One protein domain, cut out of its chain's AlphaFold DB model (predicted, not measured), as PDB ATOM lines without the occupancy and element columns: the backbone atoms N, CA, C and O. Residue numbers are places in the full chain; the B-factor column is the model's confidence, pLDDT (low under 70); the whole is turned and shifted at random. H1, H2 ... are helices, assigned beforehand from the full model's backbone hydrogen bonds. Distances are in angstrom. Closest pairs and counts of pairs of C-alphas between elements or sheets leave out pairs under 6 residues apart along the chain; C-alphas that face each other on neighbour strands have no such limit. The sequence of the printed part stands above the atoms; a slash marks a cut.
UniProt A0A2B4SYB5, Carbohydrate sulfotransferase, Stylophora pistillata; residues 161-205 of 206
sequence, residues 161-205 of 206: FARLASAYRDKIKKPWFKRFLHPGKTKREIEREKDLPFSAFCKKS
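This is residues 161 to 205 of the 206 residues of the protein "Carbohydrate sulfotransferase" of Stylophora pistillata (UniProt A0A2B4SYB5). The four short helices make an elongated loop: H1 runs along the length from one end, H2 and H3 pack about perpendicular to each other towards the other end, and residues 193 to 197 lead back to H4, beside H1. H4 comes closest to H1 with its first residue, Phe 198, near Ala 165, and from there it points away from H1, about perpendicular to it at 75 degrees. The printed part has 45 residues, with four named helices in the order H1, H2, H3, H4 and no named strand; the class is all helix. It is compact, with a radius of gyration of the C-alphas of 10.5 A, and spans 31 by 18 by 15 A.

H1, residues 161 to 171, begins at C-alpha 161 (188.235, 255.675, 239.647) and is 15.0 A long from first to last C-alpha. H2, residues 175 to 181, is 10.0 A long. H3, residues 187 to 192, is 8.8 A long and begins at C-alpha 187 (184.098, 228.056, 248.225). H4, residues 198 to 203, is 9.1 A long and ends at C-alpha 203 (198.289, 245.447, 241.599).

H1 and H2 are close but not clearly touching; their closest C-alphas, of Lys 171 and Phe 177, are 6.1 A apart. They run opposite ways at a steep tilt of 54 degrees. H2 and H3 touch, about perpendicular at 87 degrees, with the C-alphas of Lys 178 and Ile 190 closest at 6.4 A. H1 and H4 only just touch, with 3 pairs of C-alphas within 8 A; the closest are those of Ala 165 and Phe 198, at 6.6 A, and the lines stand about perpendicular at 75 degrees. H1 and H3 are apart, as are H3 and H4; H2 and H4 are apart, but only just, at 8.3 A between their closest C-alphas. Every O i to N i+4 pair is within hydrogen-bond range in H1, H2 and H4; in H3 it is 1 of 2.

The two C-alphas farthest apart, of Phe 161 and Arg 188, are 31.0 A apart. The printed part has no cut, and its three links between helices are tight. The mean pLDDT of the printed part is 78.8; residues 199 to 205 are under 70.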
ATOM      1  N   PHE A 161     187.612 256.500 238.608       73.56
ATOM      2  CA  PHE A 161     188.235 255.675 239.647       73.56
ATOM      3  C   PHE A 161     187.322 255.505 240.860       73.56
ATOM      4  O   PHE A 161     187.186 254.402 241.391       73.56
ATOM      5  N   ALA A 162     186.611 256.551 241.272       76.88
ATOM      6  CA  ALA A 162     185.613 256.457 242.326       76.88
ATOM      7  C   ALA A 162     184.437 255.543 241.931       76.88
ATOM      8  O   ALA A 162     183.898 254.838 242.794       76.88
ATOM      9  N   ARG A 163     184.033 255.538 240.649       84.44
ATOM     10  CA  ARG A 163     183.031 254.603 240.103       84.44
ATOM     11  C   ARG A 163     183.551 253.168 240.146       84.44
ATOM     12  O   ARG A 163     182.842 252.300 240.653       84.44
ATOM     13  N   LEU A 164     184.782 252.938 239.689       82.25
ATOM     14  CA  LEU A 164     185.439 251.630 239.684       82.25
ATOM     15  C   LEU A 164     185.612 251.076 241.102       82.25
ATOM     16  O   LEU A 164     185.166 249.968 241.382       82.25
ATOM     17  N   ALA A 165     186.146 251.866 242.031       80.69
ATOM     18  CA  ALA A 165     186.305 251.464 243.427       80.69
ATOM     19  C   ALA A 165     184.950 251.162 244.097       80.69
ATOM     20  O   ALA A 165     184.836 250.262 244.927       80.69
ATOM     21  N   SER A 166     183.896 251.904 243.735       84.81
ATOM     22  CA  SER A 166     182.528 251.637 244.194       84.81
ATOM     23  C   SER A 166     181.981 250.316 243.648       84.81
ATOM     24  O   SER A 166     181.362 249.563 244.399       84.81
ATOM     25  N   ALA A 167     182.217 250.016 242.367       88.38
ATOM     26  CA  ALA A 167     181.890 248.722 241.774       88.38
ATOM     27  C   ALA A 167     182.676 247.591 242.447       88.38
ATOM     28  O   ALA A 167     182.073 246.605 242.853       88.38
ATOM     29  N   TYR A 168     183.982 247.756 242.650       86.69
ATOM     30  CA  TYR A 168     184.817 246.758 243.313       86.69
ATOM     31  C   TYR A 168     184.299 246.411 244.712       86.69
ATOM     32  O   TYR A 168     184.027 245.249 244.984       86.69
ATOM     33  N   ARG A 169     184.062 247.411 245.576       86.62
ATOM     34  CA  ARG A 169     183.543 247.182 246.942       86.62
ATOM     35  C   ARG A 169     182.184 246.481 246.975       86.62
ATOM     36  O   ARG A 169     181.841 245.844 247.963       86.62
ATOM     37  N   ASP A 170     181.391 246.642 245.925       87.81
ATOM     38  CA  ASP A 170     180.093 245.987 245.777       87.81
ATOM     39  C   ASP A 170     180.240 244.536 245.299       87.81
ATOM     40  O   ASP A 170     179.537 243.640 245.764       87.81
ATOM     41  N   LYS A 171     181.187 244.292 244.385       88.25
ATOM     42  CA  LYS A 171     181.438 242.979 243.787       88.25
ATOM     43  C   LYS A 171     182.289 242.071 244.667       88.25
ATOM     44  O   LYS A 171     181.986 240.889 244.717       88.25
ATOM     45  N   ILE A 172     183.261 242.593 245.415       85.88
ATOM     46  CA  ILE A 172     184.134 241.796 246.298       85.88
ATOM     47  C   ILE A 172     183.357 241.030 247.371       85.88
ATOM     48  O   ILE A 172     183.739 239.931 247.741       85.88
ATOM     49  N   LYS A 173     182.188 241.538 247.766       85.31
ATOM     50  CA  LYS A 173     181.264 240.864 248.687       85.31
ATOM     51  C   LYS A 173     180.552 239.656 248.069       85.31
ATOM     52  O   LYS A 173     179.822 238.953 248.761       85.31
ATOM     53  N   LYS A 174     180.665 239.443 246.754       87.38
ATOM     54  CA  LYS A 174     179.973 238.371 246.033       87.38
ATOM     55  C   LYS A 174     180.905 237.162 245.873       87.38
ATOM     56  O   LYS A 174     181.976 237.318 245.285       87.38
ATOM     57  N   PRO A 175     180.486 235.950 246.292       84.81
ATOM     58  CA  PRO A 175     181.329 234.754 246.213       84.81
ATOM     59  C   PRO A 175     181.874 234.467 244.810       84.81
ATOM     60  O   PRO A 175     183.042 234.125 244.654       84.81
ATOM     61  N   TRP A 176     181.057 234.668 243.770       86.19
ATOM     62  CA  TRP A 176     181.482 234.453 242.383       86.19
ATOM     63  C   TRP A 176     182.636 235.374 241.966       86.19
ATOM     64  O   TRP A 176     183.499 234.953 241.202       86.19
ATOM     65  N   PHE A 177     182.674 236.610 242.470       86.38
ATOM     66  CA  PHE A 177     183.719 237.570 242.123       86.38
ATOM     67  C   PHE A 177     185.005 237.277 242.895       86.38
ATOM     68  O   PHE A 177     186.087 237.341 242.324       86.38
ATOM     69  N   LYS A 178     184.898 236.859 244.162       84.25
ATOM     70  CA  LYS A 178     186.054 236.341 244.907       84.25
ATOM     71  C   LYS A 178     186.665 235.117 244.213       84.25
ATOM     72  O   LYS A 178     187.879 235.052 244.063       84.25
ATOM     73  N   ARG A 179     185.831 234.200 243.706       83.69
ATOM     74  CA  ARG A 179     186.282 233.044 242.909       83.69
ATOM     75  C   ARG A 179     186.953 233.463 241.605       83.69
ATOM     76  O   ARG A 179     187.971 232.896 241.248       83.69
ATOM     77  N   PHE A 180     186.416 234.472 240.921       83.12
ATOM     78  CA  PHE A 180     187.059 235.035 239.734       83.12
ATOM     79  C   PHE A 180     188.467 235.575 240.045       83.12
ATOM     80  O   PHE A 180     189.394 235.351 239.275       83.12
ATOM     81  N   LEU A 181     188.656 236.232 241.194       80.69
ATOM     82  CA  LEU A 181     189.971 236.725 241.618       80.69
ATOM     83  C   LEU A 181     190.921 235.612 242.094       80.69
ATOM     84  O   LEU A 181     192.140 235.792 242.038       80.69
ATOM     85  N   HIS A 182     190.380 234.486 242.563       80.94
ATOM     86  CA  HIS A 182     191.117 233.347 243.112       80.94
ATOM     87  C   HIS A 182     190.577 232.020 242.549       80.94
ATOM     88  O   HIS A 182     189.925 231.269 243.281       80.94
ATOM     89  N   PRO A 183     190.840 231.703 241.267       78.38
ATOM     90  CA  PRO A 183     190.246 230.539 240.603       78.38
ATOM     91  C   PRO A 183     190.637 229.197 241.241       78.38
ATOM     92  O   PRO A 183     189.887 228.236 241.123       78.38
ATOM     93  N   GLY A 184     191.766 229.139 241.958       80.06
ATOM     94  CA  GLY A 184     192.245 227.939 242.657       80.06
ATOM     95  C   GLY A 184     191.725 227.749 244.086       80.06
ATOM     96  O   GLY A 184     192.113 226.780 244.727       80.06
ATOM     97  N   LYS A 185     190.887 228.653 244.617       81.62
ATOM     98  CA  LYS A 185     190.352 228.529 245.984       81.62
ATOM     99  C   LYS A 185     188.970 227.890 245.995       81.62
ATOM    100  O   LYS A 185     188.093 228.223 245.196       81.62
ATOM    101  N   THR A 186     188.746 227.017 246.969       83.31
ATOM    102  CA  THR A 186     187.437 226.425 247.243       83.31
ATOM    103  C   THR A 186     186.460 227.470 247.790       83.31
ATOM    104  O   THR A 186     186.838 228.501 248.353       83.31
ATOM    105  N   LYS A 187     185.157 227.184 247.688       78.94
ATOM    106  CA  LYS A 187     184.098 228.056 248.225       78.94
ATOM    107  C   LYS A 187     184.271 228.334 249.729       78.94
ATOM    108  O   LYS A 187     184.112 229.476 250.152       78.94
ATOM    109  N   ARG A 188     184.665 227.321 250.515       79.50
ATOM    110  CA  ARG A 188     184.893 227.435 251.971       79.50
ATOM    111  C   ARG A 188     186.105 228.300 252.321       79.50
ATOM    112  O   ARG A 188     186.137 228.915 253.382       79.50
ATOM    113  N   GLU A 189     187.124 228.332 251.467       81.75
ATOM    114  CA  GLU A 189     188.280 229.222 251.643       81.75
ATOM    115  C   GLU A 189     187.911 230.665 251.294       81.75
ATOM    116  O   GLU A 189     188.227 231.578 252.050       81.75
ATOM    117  N   ILE A 190     187.149 230.858 250.214       81.69
ATOM    118  CA  ILE A 190     186.655 232.166 249.763       81.69
ATOM    119  C   ILE A 190     185.733 232.836 250.795       81.69
ATOM    120  O   ILE A 190     185.787 234.054 250.983       81.69
ATOM    121  N   GLU A 191     184.864 232.064 251.448       78.25
ATOM    122  CA  GLU A 191     183.926 232.573 252.459       78.25
ATOM    123  C   GLU A 191     184.627 232.994 253.756       78.25
ATOM    124  O   GLU A 191     184.169 233.922 254.420       78.25
ATOM    125  N   ARG A 192     185.759 232.360 254.088       77.94
ATOM    126  CA  ARG A 192     186.573 232.683 255.273       77.94
ATOM    127  C   ARG A 192     187.586 233.803 255.025       77.94
ATOM    128  O   ARG A 192     188.122 234.368 255.977       77.94
ATOM    129  N   GLU A 193     187.852 234.139 253.767       74.31
ATOM    130  CA  GLU A 193     188.823 235.162 253.400       74.31
ATOM    131  C   GLU A 193     188.250 236.579 253.553       74.31
ATOM    132  O   GLU A 193     187.187 236.922 253.012       74.31
ATOM    133  N   LYS A 194     188.995 237.422 254.281       76.12
ATOM    134  CA  LYS A 194     188.697 238.852 254.404       76.12
ATOM    135  C   LYS A 194     188.711 239.504 253.022       76.12
ATOM    136  O   LYS A 194     189.536 239.178 252.173       76.12
ATOM    137  N   ASP A 195     187.806 240.455 252.810       78.38
ATOM    138  CA  ASP A 195     187.753 241.204 251.557       78.38
ATOM    139  C   ASP A 195     189.085 241.926 251.319       78.38
ATOM    140  O   ASP A 195     189.538 242.721 252.147       78.38
ATOM    141  N   LEU A 196     189.707 241.665 250.169       72.88
ATOM    142  CA  LEU A 196     190.948 242.328 249.795       72.88
ATOM    143  C   LEU A 196     190.716 243.830 249.572       72.88
ATOM    144  O   LEU A 196     189.708 244.220 248.961       72.88
ATOM    145  N   PRO A 197     191.658 244.696 249.989       73.81
ATOM    146  CA  PRO A 197     191.560 246.122 249.721       73.81
ATOM    147  C   PRO A 197     191.622 246.388 248.213       73.81
ATOM    148  O   PRO A 197     192.261 245.658 247.459       73.81
ATOM    149  N   PHE A 198     190.989 247.474 247.760       70.00
ATOM    150  CA  PHE A 198     190.956 247.843 246.335       70.00
ATOM    151  C   PHE A 198     192.359 247.971 245.714       70.00
ATOM    152  O   PHE A 198     192.552 247.651 244.545       70.00
ATOM    153  N   SER A 199     193.355 248.367 246.508       68.06
ATOM    154  CA  SER A 199     194.757 248.434 246.083       68.06
ATOM    155  C   SER A 199     195.337 247.078 245.669       68.06
ATOM    156  O   SER A 199     196.148 247.036 244.747       68.06
ATOM    157  N   ALA A 200     194.926 245.975 246.303       68.19
ATOM    158  CA  ALA A 200     195.389 244.634 245.951       68.19
ATOM    159  C   ALA A 200     194.860 244.195 244.577       68.19
ATOM    160  O   ALA A 200     195.586 243.574 243.808       68.19
ATOM    161  N   PHE A 201     193.626 244.580 244.241       69.50
ATOM    162  CA  PHE A 201     193.047 244.347 242.918       69.50
ATOM    163  C   PHE A 201     193.821 245.084 241.822       69.50
ATOM    164  O   PHE A 201     194.212 244.466 240.839       69.50
ATOM    165  N   CYS A 202     194.116 246.374 242.018       68.62
ATOM    166  CA  CYS A 202     194.861 247.156 241.029       68.62
ATOM    167  C   CYS A 202     196.264 246.597 240.750       68.62
ATOM    168  O   CYS A 202     196.715 246.670 239.617       68.62
ATOM    169  N   LYS A 203     196.942 246.026 241.755       63.62
ATOM    170  CA  LYS A 203     198.289 245.447 241.599       63.62
ATOM    171  C   LYS A 203     198.323 244.133 240.813       63.62
ATOM    172  O   LYS A 203     199.386 243.751 240.360       63.62
ATOM    173  N   LYS A 204     197.192 243.433 240.688       59.44
ATOM    174  CA  LYS A 204     197.100 242.116 240.033       59.44
ATOM    175  C   LYS A 204     196.744 242.205 238.543       59.44
ATOM    176  O   LYS A 204     196.708 241.190 237.863       59.44
ATOM    177  N   SER A 205     196.386 243.399 238.070       50.88
ATOM    178  CA  SER A 205     195.977 243.664 236.683       50.88
ATOM    179  C   SER A 205     197.103 244.247 235.820       50.88
ATOM    180  O   SER A 205     196.818 244.694 234.711       50.88
TER     181      SER A 205